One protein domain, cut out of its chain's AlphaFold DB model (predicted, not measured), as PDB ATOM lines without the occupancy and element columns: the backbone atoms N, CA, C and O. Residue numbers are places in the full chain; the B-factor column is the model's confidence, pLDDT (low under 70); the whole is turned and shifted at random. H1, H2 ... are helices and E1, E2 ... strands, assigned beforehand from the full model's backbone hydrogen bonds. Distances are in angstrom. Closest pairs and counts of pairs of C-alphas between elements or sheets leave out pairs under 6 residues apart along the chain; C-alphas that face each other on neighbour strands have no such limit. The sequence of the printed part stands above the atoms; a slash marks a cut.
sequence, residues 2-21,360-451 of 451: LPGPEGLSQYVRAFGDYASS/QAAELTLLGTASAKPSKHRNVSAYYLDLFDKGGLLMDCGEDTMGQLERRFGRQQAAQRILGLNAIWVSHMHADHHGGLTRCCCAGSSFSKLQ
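What this domain is: This is residues 2 to 21 and 360 to 451 of the 451 residues of the protein "Lactamase_B domain-containing protein" of Tetradesmus obliquus (UniProt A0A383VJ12). A small four-stranded sheet has H2, H3 and H4 gathered on the side of one face, with H2 over its E1 end and H4 farther off, while the other face is bare. H1 begins beside the opposite edge, at E4, and runs away from the body, so that residues 16 to 21 stick out. The printed part has 112 residues, with four named helices and four named strands in the order H1 E1 E2 E3 H2 H3 E4 H4. The sheet is mixed, in the order E1, E2, E3, E4, and the class is mixed, helices and strands. The whole is compact, with a radius of gyration of the C-alphas of 13.6 A and spans of 45, 37 and 21 A.

Where its parts are: H1, residues 4 to 20, begins at C-alpha 4 (-3.332, -38.056, 39.338) and is 24.4 A long. After the cut come E1, residues 363 to 368, 15.2 A; E2, residues 382 to 386, 12.9 A; and E3, residues 392 to 395, beginning at C-alpha 392 (-0.425, -49.515, 39.507). H2, residues 401 to 409, H3, residues 411 to 419, and E4, residues 421 to 425, follow. H4, residues 437 to 448, is 17.0 A long and ends at C-alpha 448 (-14.688, -43.454, 45.428).

How they stand to each other: E1, E2 and E3 form a meander, each strand the antiparallel neighbour of the one before, in two hairpins; N 365 and O 384 are 2.8 A apart, N 385 and O 393 2.8 A. E3 and E4 are parallel, with N 422 and O 392 at 2.8 A. E3, H2, H3 and E4 make a strand-helix-strand unit, two parallel neighbour strands with helices between, its crossover right-handed. H2 is on the sheet at a height over the sheet of 9.3 A, over E1, slantwise to the strands at 44 degrees on the local plane; it is only just not over E2 too, on which 2 of its C-alphas fall. H3 only grazes the sheet with residues 417 to 419, and H1 with residues 4 to 8. H2 and H3 touch at a steep tilt of 59 degrees, opposite ways, the closest C-alphas being those of Glu 406 and Ala 414, 5.3 A. H4, not on the sheet, touches H3, about perpendicular at 82 degrees, closest at the C-alphas of Leu 419 and Gly 444, 5.3 A. With residues 439 to 440 alone, H4 only just touches H2, only at their ends, with 3 pairs of C-alphas within 8 A, the closest being those of Met 402 and Cys 440, 5.8 A. H1 and H4 are close but not clearly touching, the C-alphas of Val 12 and Thr 438 being 6.9 A apart. In H1, H2, H3 and H4 every O i to N i+4 pair is within hydrogen-bond range.

The domain as a whole: Residues 22 to 359 are not printed, and C-alphas 21 and 360, the two farthest apart, are 46.5 A apart across the cut. The links E1 to E2 and E4 to H4 are long. The mean pLDDT of the printed part is 77.9; residues 2 to 21 and 442 to 451 are under 70.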
ATOM      1  N   LEU A   2      -0.492 -37.059  32.878       41.09
ATOM      2  CA  LEU A   2      -1.612 -36.468  33.609       41.09
ATOM      3  C   LEU A   2      -1.354 -36.759  35.097       41.09
ATOM      4  O   LEU A   2      -1.274 -37.935  35.455       41.09
ATOM      5  N   PRO A   3      -1.107 -35.748  35.945       36.62
ATOM      6  CA  PRO A   3      -0.808 -35.981  37.349       36.62
ATOM      7  C   PRO A   3      -2.110 -36.328  38.079       36.62
ATOM      8  O   PRO A   3      -2.966 -35.470  38.284       36.62
ATOM      9  N   GLY A   4      -2.267 -37.600  38.446       47.59
ATOM     10  CA  GLY A   4      -3.332 -38.056  39.338       47.59
ATOM     11  C   GLY A   4      -4.776 -37.781  38.865       47.59
ATOM     12  O   GLY A   4      -5.023 -37.514  37.684       47.59
ATOM     13  N   PRO A   5      -5.754 -37.853  39.790       44.47
ATOM     14  CA  PRO A   5      -7.177 -37.675  39.484       44.47
ATOM     15  C   PRO A   5      -7.515 -36.290  38.906       44.47
ATOM     16  O   PRO A   5      -8.452 -36.158  38.117       44.47
ATOM     17  N   GLU A   6      -6.746 -35.255  39.258       44.06
ATOM     18  CA  GLU A   6      -6.952 -33.881  38.784       44.06
ATOM     19  C   GLU A   6      -6.550 -33.706  37.316       44.06
ATOM     20  O   GLU A   6      -7.330 -33.162  36.532       44.06
ATOM     21  N   GLY A   7      -5.388 -34.227  36.905       50.91
ATOM     22  CA  GLY A   7      -4.972 -34.206  35.499       50.91
ATOM     23  C   GLY A   7      -5.931 -34.991  34.603       50.91
ATOM     24  O   GLY A   7      -6.249 -34.580  33.489       50.91
ATOM     25  N   LEU A   8      -6.456 -36.098  35.119       52.72
ATOM     26  CA  LEU A   8      -7.431 -36.934  34.427       52.72
ATOM     27  C   LEU A   8      -8.782 -36.222  34.257       52.72
ATOM     28  O   LEU A   8      -9.375 -36.252  33.181       52.72
ATOM     29  N   SER A   9      -9.234 -35.515  35.294       51.19
ATOM     30  CA  SER A   9     -10.452 -34.700  35.249       51.19
ATOM     31  C   SER A   9     -10.339 -33.554  34.239       51.19
ATOM     32  O   SER A   9     -11.303 -33.249  33.538       51.19
ATOM     33  N   GLN A  10      -9.154 -32.945  34.120       56.19
ATOM     34  CA  GLN A  10      -8.869 -31.936  33.098       56.19
ATOM     35  C   GLN A  10      -8.886 -32.525  31.684       56.19
ATOM     36  O   GLN A  10      -9.433 -31.896  30.785       56.19
ATOM     37  N   TYR A  11      -8.358 -33.738  31.484       56.78
ATOM     38  CA  TYR A  11      -8.424 -34.422  30.189       56.78
ATOM     39  C   TYR A  11      -9.864 -34.761  29.788       56.78
ATOM     40  O   TYR A  11     -10.253 -34.492  28.657       56.78
ATOM     41  N   VAL A  12     -10.679 -35.293  30.707       54.66
ATOM     42  CA  VAL A  12     -12.098 -35.590  30.435       54.66
ATOM     43  C   VAL A  12     -12.876 -34.314  30.105       54.66
ATOM     44  O   VAL A  12     -13.680 -34.334  29.178       54.66
ATOM     45  N   ARG A  13     -12.607 -33.197  30.801       58.47
ATOM     46  CA  ARG A  13     -13.177 -31.889  30.437       58.47
ATOM     47  C   ARG A  13     -12.722 -31.436  29.058       58.47
ATOM     48  O   ARG A  13     -13.573 -31.178  28.227       58.47
ATOM     49  N   ALA A  14     -11.421 -31.426  28.782       57.78
ATOM     50  CA  ALA A  14     -10.889 -30.987  27.494       57.78
ATOM     51  C   ALA A  14     -11.377 -31.857  26.322       57.78
ATOM     52  O   ALA A  14     -11.657 -31.340  25.245       57.78
ATOM     53  N   PHE A  15     -11.513 -33.170  26.526       52.25
ATOM     54  CA  PHE A  15     -12.112 -34.069  25.543       52.25
ATOM     55  C   PHE A  15     -13.616 -33.820  25.394       52.25
ATOM     56  O   PHE A  15     -14.118 -33.838  24.276       52.25
ATOM     57  N   GLY A  16     -14.328 -33.555  26.493       51.31
ATOM     58  CA  GLY A  16     -15.727 -33.128  26.470       51.31
ATOM     59  C   GLY A  16     -15.915 -31.831  25.687       51.31
ATOM     60  O   GLY A  16     -16.760 -31.779  24.802       51.31
ATOM     61  N   ASP A  17     -15.073 -30.830  25.931       58.00
ATOM     62  CA  ASP A  17     -15.062 -29.546  25.228       58.00
ATOM     63  C   ASP A  17     -14.721 -29.733  23.739       58.00
ATOM     64  O   ASP A  17     -15.378 -29.159  22.875       58.00
ATOM     65  N   TYR A  18     -13.754 -30.600  23.413       48.94
ATOM     66  CA  TYR A  18     -13.410 -30.961  22.032       48.94
ATOM     67  C   TYR A  18     -14.548 -31.706  21.320       48.94
ATOM     68  O   TYR A  18     -14.877 -31.384  20.182       48.94
ATOM     69  N   ALA A  19     -15.199 -32.664  21.980       45.06
ATOM     70  CA  ALA A  19     -16.356 -33.368  21.433       45.06
ATOM     71  C   ALA A  19     -17.553 -32.422  21.241       45.06
ATOM     72  O   ALA A  19     -18.276 -32.549  20.260       45.06
ATOM     73  N   SER A  20     -17.707 -31.444  22.136       45.59
ATOM     74  CA  SER A  20     -18.726 -30.388  22.054       45.59
ATOM     75  C   SER A  20     -18.402 -29.325  20.997       45.59
ATOM     76  O   SER A  20     -19.295 -28.617  20.550       45.59
ATOM     77  N   SER A  21     -17.131 -29.203  20.595       42.62
ATOM     78  CA  SER A  21     -16.685 -28.291  19.532       42.62
ATOM     79  C   SER A  21     -17.011 -28.785  18.121       42.62
ATOM     80  O   SER A  21     -16.928 -28.017  17.163       42.62
ATOM     81  N   GLN A 360       6.770 -61.138  43.427       78.38
ATOM     82  CA  GLN A 360       5.851 -60.523  44.385       78.38
ATOM     83  C   GLN A 360       6.000 -58.994  44.418       78.38
ATOM     84  O   GLN A 360       5.283 -58.329  45.151       78.38
ATOM     85  N   ALA A 361       6.955 -58.432  43.667       84.25
ATOM     86  CA  ALA A 361       7.223 -57.000  43.639       84.25
ATOM     87  C   ALA A 361       6.514 -56.282  42.485       84.25
ATOM     88  O   ALA A 361       6.234 -55.091  42.608       84.25
ATOM     89  N   ALA A 362       6.260 -56.979  41.372       88.06
ATOM     90  CA  ALA A 362       5.533 -56.433  40.233       88.06
ATOM     91  C   ALA A 362       4.917 -57.527  39.347       88.06
ATOM     92  O   ALA A 362       5.497 -58.603  39.185       88.06
ATOM     93  N   GLU A 363       3.798 -57.210  38.700       88.88
ATOM     94  CA  GLU A 363       3.130 -58.060  37.718       88.88
ATOM     95  C   GLU A 363       2.731 -57.254  36.476       88.88
ATOM     96  O   GLU A 363       2.035 -56.246  36.569       88.88
ATOM     97  N   LEU A 364       3.148 -57.707  35.290       91.19
ATOM     98  CA  LEU A 364       2.759 -57.092  34.020       91.19
ATOM     99  C   LEU A 364       1.599 -57.859  33.384       91.19
ATOM    100  O   LEU A 364       1.708 -59.040  33.059       91.19
ATOM    101  N   THR A 365       0.513 -57.143  33.133       92.25
ATOM    102  CA  THR A 365      -0.680 -57.625  32.448       92.25
ATOM    103  C   THR A 365      -0.792 -56.998  31.072       92.25
ATOM    104  O   THR A 365      -0.920 -55.781  30.944       92.25
ATOM    105  N   LEU A 366      -0.832 -57.827  30.032       93.88
ATOM    106  CA  LEU A 366      -1.105 -57.369  28.672       93.88
ATOM    107  C   LEU A 366      -2.618 -57.422  28.427       93.88
ATOM    108  O   LEU A 366      -3.163 -58.488  28.151       93.88
ATOM    109  N   LEU A 367      -3.297 -56.284  28.567       92.69
ATOM    110  CA  LEU A 367      -4.749 -56.168  28.370       92.69
ATOM    111  C   LEU A 367      -5.109 -56.080  26.884       92.69
ATOM    112  O   LEU A 367      -6.175 -56.522  26.464       92.69
ATOM    113  N   GLY A 368      -4.193 -55.562  26.073       91.56
ATOM    114  CA  GLY A 368      -4.290 -55.620  24.627       91.56
ATOM    115  C   GLY A 368      -2.958 -55.321  23.954       91.56
ATOM    116  O   GLY A 368      -2.061 -54.704  24.525       91.56
ATOM    117  N   THR A 369      -2.794 -55.864  22.752       90.81
ATOM    118  CA  THR A 369      -1.505 -55.945  22.037       90.81
ATOM    119  C   THR A 369      -1.635 -55.638  20.543       90.81
ATOM    120  O   THR A 369      -0.660 -55.752  19.804       90.81
ATOM    121  N   ALA A 370      -2.832 -55.291  20.068       89.50
ATOM    122  CA  ALA A 370      -3.063 -54.856  18.698       89.50
ATOM    123  C   ALA A 370      -2.869 -53.339  18.554       89.50
ATOM    124  O   ALA A 370      -2.926 -52.598  19.531       89.50
ATOM    125  N   SER A 371      -2.687 -52.895  17.313       86.06
ATOM    126  CA  SER A 371      -2.630 -51.482  16.929       86.06
ATOM    127  C   SER A 371      -3.704 -51.190  15.878       86.06
ATOM    128  O   SER A 371      -4.142 -52.097  15.159       86.06
ATOM    129  N   ALA A 372      -4.118 -49.928  15.802       86.31
ATOM    130  CA  ALA A 372      -5.135 -49.326  14.947       86.31
ATOM    131  C   ALA A 372      -6.569 -49.833  15.163       86.31
ATOM    132  O   ALA A 372      -7.480 -49.027  15.326       86.31
ATOM    133  N   LYS A 373      -6.803 -51.150  15.143       84.00
ATOM    134  CA  LYS A 373      -8.143 -51.729  15.308       84.00
ATOM    135  C   LYS A 373      -8.135 -53.022  16.126       84.00
ATOM    136  O   LYS A 373      -7.213 -53.831  15.962       84.00
ATOM    137  N   PRO A 374      -9.182 -53.276  16.930       83.62
ATOM    138  CA  PRO A 374      -9.395 -54.582  17.531       83.62
ATOM    139  C   PRO A 374      -9.487 -55.667  16.452       83.62
ATOM    140  O   PRO A 374     -10.036 -55.474  15.365       83.62
ATOM    141  N   SER A 375      -8.932 -56.833  16.755       82.88
ATOM    142  CA  SER A 375      -9.041 -58.033  15.926       82.88
ATOM    143  C   SER A 375      -9.880 -59.088  16.642       82.88
ATOM    144  O   SER A 375     -10.153 -58.970  17.831       82.88
ATOM    145  N   LYS A 376     -10.210 -60.186  15.951       75.00
ATOM    146  CA  LYS A 376     -10.945 -61.317  16.545       75.00
ATOM    147  C   LYS A 376     -10.280 -61.916  17.800       75.00
ATOM    148  O   LYS A 376     -10.956 -62.583  18.573       75.00
ATOM    149  N   HIS A 377      -8.968 -61.744  17.964       79.50
ATOM    150  CA  HIS A 377      -8.180 -62.425  18.998       79.50
ATOM    151  C   HIS A 377      -7.382 -61.484  19.899       79.50
ATOM    152  O   HIS A 377      -6.831 -61.926  20.901       79.50
ATOM    153  N   ARG A 378      -7.249 -60.213  19.518       83.06
ATOM    154  CA  ARG A 378      -6.420 -59.233  20.222       83.06
ATOM    155  C   ARG A 378      -7.113 -57.890  20.221       83.06
ATOM    156  O   ARG A 378      -7.443 -57.385  19.142       83.06
ATOM    157  N   ASN A 379      -7.265 -57.330  21.412       89.62
ATOM    158  CA  ASN A 379      -7.706 -55.963  21.607       89.62
ATOM    159  C   ASN A 379      -6.559 -54.961  21.376       89.62
ATOM    160  O   ASN A 379      -5.389 -55.363  21.339       89.62
ATOM    161  N   VAL A 380      -6.899 -53.681  21.208       92.69
ATOM    162  CA  VAL A 380      -5.949 -52.561  21.060       92.69
ATOM    163  C   VAL A 380      -5.080 -52.356  22.307       92.69
ATOM    164  O   VAL A 380      -5.384 -52.886  23.370       92.69
ATOM    165  N   SER A 381      -3.967 -51.638  22.166       94.00
ATOM    166  CA  SER A 381      -2.911 -51.526  23.177       94.00
ATOM    167  C   SER A 381      -3.397 -51.058  24.551       94.00
ATOM    168  O   SER A 381      -3.996 -49.989  24.685       94.00
ATOM    169  N   ALA A 382      -3.063 -51.849  25.569       96.00
ATOM    170  CA  ALA A 382      -3.134 -51.471  26.975       96.00
ATOM    171  C   ALA A 382      -2.281 -52.436  27.807       96.00
ATOM    172  O   ALA A 382      -2.438 -53.661  27.717       96.00
ATOM    173  N   TYR A 383      -1.394 -51.893  28.638       96.75
ATOM    174  CA  TYR A 383      -0.503 -52.670  29.498       96.75
ATOM    175  C   TYR A 383      -0.605 -52.179  30.935       96.75
ATOM    176  O   TYR A 383      -0.332 -51.018  31.228       96.75
ATOM    177  N   TYR A 384      -1.000 -53.066  31.841       96.25
ATOM    178  CA  TYR A 384      -1.160 -52.747  33.252       96.25
ATOM    179  C   TYR A 384      -0.025 -53.372  34.059       96.25
ATOM    180  O   TYR A 384       0.115 -54.593  34.098       96.25
ATOM    181  N   LEU A 385       0.790 -52.528  34.681       94.25
ATOM    182  CA  LEU A 385       1.844 -52.917  35.604       94.25
ATOM    183  C   LEU A 385       1.328 -52.748  37.035       94.25
ATOM    184  O   LEU A 385       1.160 -51.626  37.512       94.25
ATOM    185  N   ASP A 386       1.080 -53.866  37.701       92.81
ATOM    186  CA  ASP A 386       0.675 -53.934  39.100       92.81
ATOM    187  C   ASP A 386       1.932 -53.950  39.979       92.81
ATOM    188  O   ASP A 386       2.770 -54.838  39.833       92.81
ATOM    189  N   LEU A 387       2.098 -52.965  40.862       91.38
ATOM    190  CA  LEU A 387       3.155 -52.941  41.881       91.38
ATOM    191  C   LEU A 387       2.590 -53.302  43.265       91.38
ATOM    192  O   LEU A 387       3.203 -52.984  44.291       91.38
ATOM    193  N   PHE A 388       1.425 -53.960  43.284       88.81
ATOM    194  CA  PHE A 388       0.713 -54.427  44.465       88.81
ATOM    195  C   PHE A 388       0.475 -53.281  45.457       88.81
ATOM    196  O   PHE A 388      -0.198 -52.302  45.133       88.81
ATOM    197  N   ASP A 389       1.074 -53.352  46.646       87.31
ATOM    198  CA  ASP A 389       0.918 -52.358  47.714       87.31
ATOM    199  C   ASP A 389       1.406 -50.952  47.322       87.31
ATOM    200  O   ASP A 389       1.087 -49.970  47.994       87.31
ATOM    201  N   LYS A 390       2.191 -50.828  46.242       87.75
ATOM    202  CA  LYS A 390       2.695 -49.540  45.737       87.75
ATOM    203  C   LYS A 390       1.776 -48.893  44.694       87.75
ATOM    204  O   LYS A 390       2.082 -47.783  44.251       87.75
ATOM    205  N   GLY A 391       0.678 -49.559  44.338       89.88
ATOM    206  CA  GLY A 391      -0.279 -49.134  43.319       89.88
ATOM    207  C   GLY A 391       0.070 -49.637  41.917       89.88
ATOM    208  O   GLY A 391       0.851 -50.573  41.756       89.88
ATOM    209  N   GLY A 392      -0.542 -49.049  40.891       92.06
ATOM    210  CA  GLY A 392      -0.425 -49.515  39.507       92.06
ATOM    211  C   GLY A 392      -0.051 -48.431  38.499       92.06
ATOM    212  O   GLY A 392      -0.298 -47.240  38.694       92.06
ATOM    213  N   LEU A 393       0.513 -48.856  37.371       93.94
ATOM    214  CA  LEU A 393       0.785 -48.013  36.208       93.94
ATOM    215  C   LEU A 393       0.070 -48.591  34.990       93.94
ATOM    216  O   LEU A 393       0.214 -49.772  34.683       93.94
ATOM    217  N   LEU A 394      -0.675 -47.755  34.273       95.06
ATOM    218  CA  LEU A 394      -1.325 -48.143  33.023       95.06
ATOM    219  C   LEU A 394      -0.616 -47.459  31.851       95.06
ATOM    220  O   LEU A 394      -0.541 -46.235  31.797       95.06
ATOM    221  N   MET A 395      -0.065 -48.246  30.936       96.00
ATOM    222  CA  MET A 395       0.599 -47.787  29.718       96.00
ATOM    223  C   MET A 395      -0.344 -48.017  28.541       96.00
ATOM    224  O   MET A 395      -0.637 -49.162  28.196       96.00
ATOM    225  N   ASP A 396      -0.797 -46.923  27.945       95.75
ATOM    226  CA  ASP A 396      -1.920 -46.843  27.021       95.75
ATOM    227  C   ASP A 396      -3.231 -47.405  27.601       95.75
ATOM    228  O   ASP A 396      -3.282 -48.215  28.527       95.75
ATOM    229  N   CYS A 397      -4.341 -46.909  27.077       94.06
ATOM    230  CA  CYS A 397      -5.683 -47.272  27.494       94.06
ATOM    231  C   CYS A 397      -6.587 -47.291  26.264       94.06
ATOM    232  O   CYS A 397      -7.437 -46.419  26.081       94.06
ATOM    233  N   GLY A 398      -6.364 -48.262  25.380       91.56
ATOM    234  CA  GLY A 398      -7.220 -48.489  24.222       91.56
ATOM    235  C   GLY A 398      -8.655 -48.882  24.599       91.56
ATOM    236  O   GLY A 398      -8.972 -49.147  25.763       91.56
ATOM    237  N   GLU A 399      -9.547 -48.904  23.610       89.12
ATOM    238  CA  GLU A 399     -10.949 -49.311  23.773       89.12
ATOM    239  C   GLU A 399     -11.082 -50.635  24.553       89.12
ATOM    240  O   GLU A 399     -10.258 -51.534  24.422       89.12
ATOM    241  N   ASP A 400     -12.110 -50.752  25.397       88.81
ATOM    242  CA  ASP A 400     -12.400 -51.938  26.221       88.81
ATOM    243  C   ASP A 400     -11.307 -52.338  27.244       88.81
ATOM    244  O   ASP A 400     -11.383 -53.409  27.846       88.81
ATOM    245  N   THR A 401     -10.323 -51.474  27.542       92.12
ATOM    246  CA  THR A 401      -9.319 -51.727  28.605       92.12
ATOM    247  C   THR A 401      -9.972 -52.092  29.946       92.12
ATOM    248  O   THR A 401      -9.545 -53.038  30.610       92.12
ATOM    249  N   MET A 402     -11.046 -51.392  30.332       89.19
ATOM    250  CA  MET A 402     -11.806 -51.719  31.545       89.19
ATOM    251  C   MET A 402     -12.435 -53.115  31.463       89.19
ATOM    252  O   MET A 402     -12.328 -53.881  32.416       89.19
ATOM    253  N   GLY A 403     -13.046 -53.482  30.334       86.50
ATOM    254  CA  GLY A 403     -13.619 -54.816  30.158       86.50
ATOM    255  C   GLY A 403     -12.555 -55.910  30.243       86.50
ATOM    256  O   GLY A 403     -12.792 -56.950  30.853       86.50
ATOM    257  N   GLN A 404     -11.351 -55.677  29.716       89.06
ATOM    258  CA  GLN A 404     -10.220 -56.607  29.851       89.06
ATOM    259  C   GLN A 404      -9.748 -56.747  31.309       89.06
ATOM    260  O   GLN A 404      -9.498 -57.864  31.769       89.06
ATOM    261  N   LEU A 405      -9.701 -55.649  32.074       90.38
ATOM    262  CA  LEU A 405      -9.429 -55.691  33.516       90.38
ATOM    263  C   LEU A 405     -10.500 -56.491  34.270       90.38
ATOM    264  O   LEU A 405     -10.160 -57.345  35.087       90.38
ATOM    265  N   GLU A 406     -11.781 -56.256  33.979       87.81
ATOM    266  CA  GLU A 406     -12.894 -56.986  34.599       87.81
ATOM    267  C   GLU A 406     -12.859 -58.481  34.256       87.81
ATOM    268  O   GLU A 406     -13.089 -59.311  35.134       87.81
ATOM    269  N   ARG A 407     -12.521 -58.849  33.013       84.38
ATOM    270  CA  ARG A 407     -12.342 -60.256  32.613       84.38
ATOM    271  C   ARG A 407     -11.176 -60.913  33.353       84.38
ATOM    272  O   ARG A 407     -11.284 -62.073  33.736       84.38
ATOM    273  N   ARG A 408     -10.069 -60.197  33.578       86.19
ATOM    274  CA  ARG A 408      -8.895 -60.760  34.261       86.19
ATOM    275  C   ARG A 408      -9.081 -60.876  35.772       86.19
ATOM    276  O   ARG A 408      -8.796 -61.922  36.345       86.19
ATOM    277  N   PHE A 409      -9.540 -59.805  36.411       87.75
ATOM    278  CA  PHE A 409      -9.536 -59.663  37.869       87.75
ATOM    279  C   PHE A 409     -10.927 -59.780  38.506       87.75
ATOM    280  O   PHE A 409     -11.038 -59.944  39.719       87.75
ATOM    281  N   GLY A 410     -11.997 -59.706  37.714       85.25
ATOM    282  CA  GLY A 410     -13.362 -59.511  38.202       85.25
ATOM    283  C   GLY A 410     -13.680 -58.030  38.435       85.25
ATOM    284  O   GLY A 410     -12.786 -57.200  38.611       85.25
ATOM    285  N   ARG A 411     -14.974 -57.678  38.454       80.81
ATOM    286  CA  ARG A 411     -15.434 -56.273  38.501       80.81
ATOM    287  C   ARG A 411     -14.893 -55.472  39.687       80.81
ATOM    288  O   ARG A 411     -14.392 -54.368  39.504       80.81
ATOM    289  N   GLN A 412     -14.985 -56.022  40.898       82.12
ATOM    290  CA  GLN A 412     -14.575 -55.315  42.118       82.12
ATOM    291  C   GLN A 412     -13.065 -55.069  42.161       82.12
ATOM    292  O   GLN A 412     -12.619 -53.956  42.423       82.12
ATOM    293  N   GLN A 413     -12.273 -56.095  41.858       87.38
ATOM    294  CA  GLN A 413     -10.818 -55.985  41.864       87.38
ATOM    295  C   GLN A 413     -10.290 -55.112  40.721       87.38
ATOM    296  O   GLN A 413      -9.308 -54.397  40.907       87.38
ATOM    297  N   ALA A 414     -10.931 -55.147  39.549       88.88
ATOM    298  CA  ALA A 414     -10.619 -54.236  38.452       88.88
ATOM    299  C   ALA A 414     -10.826 -52.776  38.879       88.88
ATOM    300  O   ALA A 414      -9.948 -51.942  38.673       88.88
ATOM    301  N   ALA A 415     -11.944 -52.477  39.546       85.00
ATOM    302  CA  ALA A 415     -12.216 -51.145  40.072       85.00
ATOM    303  C   ALA A 415     -11.191 -50.696  41.125       85.00
ATOM    304  O   ALA A 415     -10.693 -49.574  41.050       85.00
ATOM    305  N   GLN A 416     -10.827 -51.571  42.068       85.94
ATOM    306  CA  GLN A 416      -9.792 -51.279  43.069       85.94
ATOM    307  C   GLN A 416      -8.439 -50.965  42.425       85.94
ATOM    308  O   GLN A 416      -7.766 -50.028  42.840       85.94
ATOM    309  N   ARG A 417      -8.058 -51.701  41.379       90.12
ATOM    310  CA  ARG A 417      -6.812 -51.456  40.640       90.12
ATOM    311  C   ARG A 417      -6.824 -50.127  39.902       90.12
ATOM    312  O   ARG A 417      -5.832 -49.415  39.956       90.12
ATOM    313  N   ILE A 418      -7.949 -49.763  39.281       89.44
ATOM    314  CA  ILE A 418      -8.134 -48.436  38.674       89.44
ATOM    315  C   ILE A 418      -7.992 -47.322  39.719       89.44
ATOM    316  O   ILE A 418      -7.319 -46.329  39.459       89.44
ATOM    317  N   LEU A 419      -8.591 -47.489  40.902       86.38
ATOM    318  CA  LEU A 419      -8.455 -46.541  42.012       86.38
ATOM    319  C   LEU A 419      -7.021 -46.460  42.553       86.38
ATOM    320  O   LEU A 419      -6.584 -45.393  42.970       86.38
ATOM    321  N   GLY A 420      -6.298 -47.580  42.535       87.19
ATOM    322  CA  GLY A 420      -4.902 -47.681  42.952       87.19
ATOM    323  C   GLY A 420      -3.883 -47.260  41.890       87.19
ATOM    324  O   GLY A 420      -2.687 -47.444  42.111       87.19
ATOM    325  N   LEU A 421      -4.306 -46.728  40.736       90.50
ATOM    326  CA  LEU A 421      -3.380 -46.263  39.704       90.50
ATOM    327  C   LEU A 421      -2.638 -44.998  40.152       90.50
ATOM    328  O   LEU A 421      -3.244 -43.965  40.425       90.50
ATOM    329  N   ASN A 422      -1.307 -45.043  40.123       90.31
ATOM    330  CA  ASN A 422      -0.455 -43.877  40.351       90.31
ATOM    331  C   ASN A 422      -0.375 -42.993  39.103       90.31
ATOM    332  O   ASN A 422      -0.262 -41.771  39.210       90.31
ATOM    333  N   ALA A 423      -0.391 -43.605  37.913       89.38
ATOM    334  CA  ALA A 423      -0.343 -42.882  36.651       89.38
ATOM    335  C   ALA A 423      -0.918 -43.693  35.485       89.38
ATOM    336  O   ALA A 423      -0.825 -44.923  35.441       89.38
ATOM    337  N   ILE A 424      -1.430 -42.956  34.497       92.19
ATOM    338  CA  ILE A 424      -1.714 -43.463  33.158       92.19
ATOM    339  C   ILE A 424      -0.775 -42.748  32.184       92.19
ATOM    340  O   ILE A 424      -0.760 -41.515  32.097       92.19
ATOM    341  N   TRP A 425       0.047 -43.516  31.480       94.00
ATOM    342  CA  TRP A 425       0.944 -43.024  30.447       94.00
ATOM    343  C   TRP A 425       0.326 -43.292  29.082       94.00
ATOM    344  O   TRP A 425       0.111 -44.443  28.732       94.00
ATOM    345  N   VAL A 426       0.046 -42.236  28.321       93.75
ATOM    346  CA  VAL A 426      -0.422 -42.336  26.935       93.75
ATOM    347  C   VAL A 426       0.756 -42.030  26.025       93.75
ATOM    348  O   VAL A 426       1.359 -40.958  26.140       93.75
ATOM    349  N   SER A 427       1.085 -42.968  25.145       91.12
ATOM    350  CA  SER A 427       2.232 -42.861  24.245       91.12
ATOM    351  C   SER A 427       2.057 -41.748  23.206       91.12
ATOM    352  O   SER A 427       2.986 -40.972  22.981       91.12
ATOM    353  N   HIS A 428       0.878 -41.652  22.581       89.81
ATOM    354  CA  HIS A 428       0.521 -40.640  21.582       89.81
ATOM    355  C   HIS A 428      -1.006 -40.554  21.365       89.81
ATOM    356  O   HIS A 428      -1.779 -41.287  21.972       89.81
ATOM    357  N   MET A 429      -1.454 -39.636  20.501       90.81
ATOM    358  CA  MET A 429      -2.868 -39.239  20.369       90.81
ATOM    359  C   MET A 429      -3.717 -40.126  19.434       90.81
ATOM    360  O   MET A 429      -4.865 -39.788  19.147       90.81
ATOM    361  N   HIS A 430      -3.218 -41.261  18.939       89.69
ATOM    362  CA  HIS A 430      -4.080 -42.159  18.164       89.69
ATOM    363  C   HIS A 430      -5.101 -42.862  19.069       89.69
ATOM    364  O   HIS A 430      -4.793 -43.246  20.197       89.69
ATOM    365  N   ALA A 431      -6.338 -42.994  18.582       86.31
ATOM    366  CA  ALA A 431      -7.483 -43.427  19.385       86.31
ATOM    367  C   ALA A 431      -7.315 -44.829  19.999       86.31
ATOM    368  O   ALA A 431      -7.820 -45.090  21.088       86.31
ATOM    369  N   ASP A 432      -6.556 -45.716  19.354       87.94
ATOM    370  CA  ASP A 432      -6.243 -47.058  19.849       87.94
ATOM    371  C   ASP A 432      -5.379 -47.068  21.123       87.94
ATOM    372  O   ASP A 432      -5.318 -48.095  21.798       87.94
ATOM    373  N   HIS A 433      -4.797 -45.928  21.509       91.19
ATOM    374  CA  HIS A 433      -3.983 -45.776  22.720       91.19
ATOM    375  C   HIS A 433      -4.708 -45.080  23.879       91.19
ATOM    376  O   HIS A 433      -4.197 -45.071  24.998       91.19
ATOM    377  N   HIS A 434      -5.881 -44.480  23.653       91.50
ATOM    378  CA  HIS A 434      -6.565 -43.692  24.692       91.50
ATOM    379  C   HIS A 434      -8.097 -43.773  24.690       91.50
ATOM    380  O   HIS A 434      -8.731 -43.258  25.612       91.50
ATOM    381  N   GLY A 435      -8.710 -44.469  23.727       87.69
ATOM    382  CA  GLY A 435     -10.167 -44.582  23.600       87.69
ATOM    383  C   GLY A 435     -10.881 -45.251  24.784       87.69
ATOM    384  O   GLY A 435     -12.087 -45.093  24.947       87.69
ATOM    385  N   GLY A 436     -10.158 -45.970  25.646       87.50
ATOM    386  CA  GLY A 436     -10.679 -46.576  26.873       87.50
ATOM    387  C   GLY A 436     -10.635 -45.672  28.105       87.50
ATOM    388  O   GLY A 436     -11.267 -46.013  29.112       87.50
ATOM    389  N   LEU A 437      -9.937 -44.526  28.047       86.06
ATOM    390  CA  LEU A 437      -9.702 -43.668  29.213       86.06
ATOM    391  C   LEU A 437     -11.010 -43.283  29.896       86.06
ATOM    392  O   LEU A 437     -11.147 -43.497  31.099       86.06
ATOM    393  N   THR A 438     -11.994 -42.791  29.143       79.44
ATOM    394  CA  THR A 438     -13.273 -42.310  29.686       79.44
ATOM    395  C   THR A 438     -13.946 -43.355  30.577       79.44
ATOM    396  O   THR A 438     -14.379 -43.043  31.685       79.44
ATOM    397  N   ARG A 439     -13.968 -44.625  30.151       78.56
ATOM    398  CA  ARG A 439     -14.580 -45.711  30.928       78.56
ATOM    399  C   ARG A 439     -13.810 -45.995  32.219       78.56
ATOM    400  O   ARG A 439     -14.441 -46.146  33.264       78.56
ATOM    401  N   CYS A 440     -12.479 -46.043  32.165       79.88
ATOM    402  CA  CYS A 440     -11.638 -46.235  33.350       79.88
ATOM    403  C   CYS A 440     -11.787 -45.066  34.347       79.88
ATOM    404  O   CYS A 440     -11.932 -45.295  35.546       79.88
ATOM    405  N   CYS A 441     -11.854 -43.823  33.860       72.06
ATOM    406  CA  CYS A 441     -12.030 -42.625  34.691       72.06
ATOM    407  C   CYS A 441     -13.385 -42.614  35.422       72.06
ATOM    408  O   CYS A 441     -13.464 -42.347  36.627       72.06
ATOM    409  N   CYS A 442     -14.464 -42.927  34.697       66.75
ATOM    410  CA  CYS A 442     -15.816 -42.986  35.255       66.75
ATOM    411  C   CYS A 442     -15.966 -44.115  36.282       66.75
ATOM    412  O   CYS A 442     -16.649 -43.939  37.299       66.75
ATOM    413  N   ALA A 443     -15.305 -45.255  36.048       62.97
ATOM    414  CA  ALA A 443     -15.267 -46.356  37.003       62.97
ATOM    415  C   ALA A 443     -14.621 -45.908  38.325       62.97
ATOM    416  O   ALA A 443     -15.266 -46.012  39.365       62.97
ATOM    417  N   GLY A 444     -13.423 -45.313  38.299       57.81
ATOM    418  CA  GLY A 444     -12.765 -44.819  39.519       57.81
ATOM    419  C   GLY A 444     -13.630 -43.826  40.313       57.81
ATOM    420  O   GLY A 444     -13.833 -43.975  41.517       57.81
ATOM    421  N   SER A 445     -14.250 -42.867  39.626       53.00
ATOM    422  CA  SER A 445     -15.091 -41.844  40.269       53.00
ATOM    423  C   SER A 445     -16.329 -42.427  40.967       53.00
ATOM    424  O   SER A 445     -16.729 -41.950  42.028       53.00
ATOM    425  N   SER A 446     -16.930 -43.480  40.405       48.78
ATOM    426  CA  SER A 446     -18.134 -44.112  40.963       48.78
ATOM    427  C   SER A 446     -17.844 -44.953  42.211       48.78
ATOM    428  O   SER A 446     -18.683 -45.013  43.107       48.78
ATOM    429  N   PHE A 447     -16.661 -45.568  42.299       43.97
ATOM    430  CA  PHE A 447     -16.263 -46.378  43.456       43.97
ATOM    431  C   PHE A 447     -15.719 -45.547  44.623       43.97
ATOM    432  O   PHE A 447     -15.929 -45.928  45.770       43.97
ATOM    433  N   SER A 448     -15.112 -44.383  44.362       40.41
ATOM    434  CA  SER A 448     -14.688 -43.454  45.428       40.41
ATOM    435  C   SER A 448     -15.844 -42.922  46.289       40.41
ATOM    436  O   SER A 448     -15.622 -42.514  47.417       40.41
ATOM    437  N   LYS A 449     -17.082 -42.953  45.772       34.06
ATOM    438  CA  LYS A 449     -18.305 -42.547  46.486       34.06
ATOM    439  C   LYS A 449     -18.946 -43.670  47.316       34.06
ATOM    440  O   LYS A 449     -19.959 -43.433  47.964       34.06
ATOM    441  N   LEU A 450     -18.421 -44.896  47.221       32.94
ATOM    442  CA  LEU A 450     -18.908 -46.078  47.946       32.94
ATOM    443  C   LEU A 450     -18.054 -46.415  49.184       32.94
ATOM    444  O   LEU A 450     -18.425 -47.321  49.929       32.94
ATOM    445  N   GLN A 451     -16.934 -45.714  49.384       30.78
ATOM    446  CA  GLN A 451     -16.186 -45.653  50.645       30.78
ATOM    447  C   GLN A 451     -16.574 -44.382  51.392       30.78
ATOM    448  O   GLN A 451     -16.611 -44.448  52.640       30.78
TER     449      GLN A 451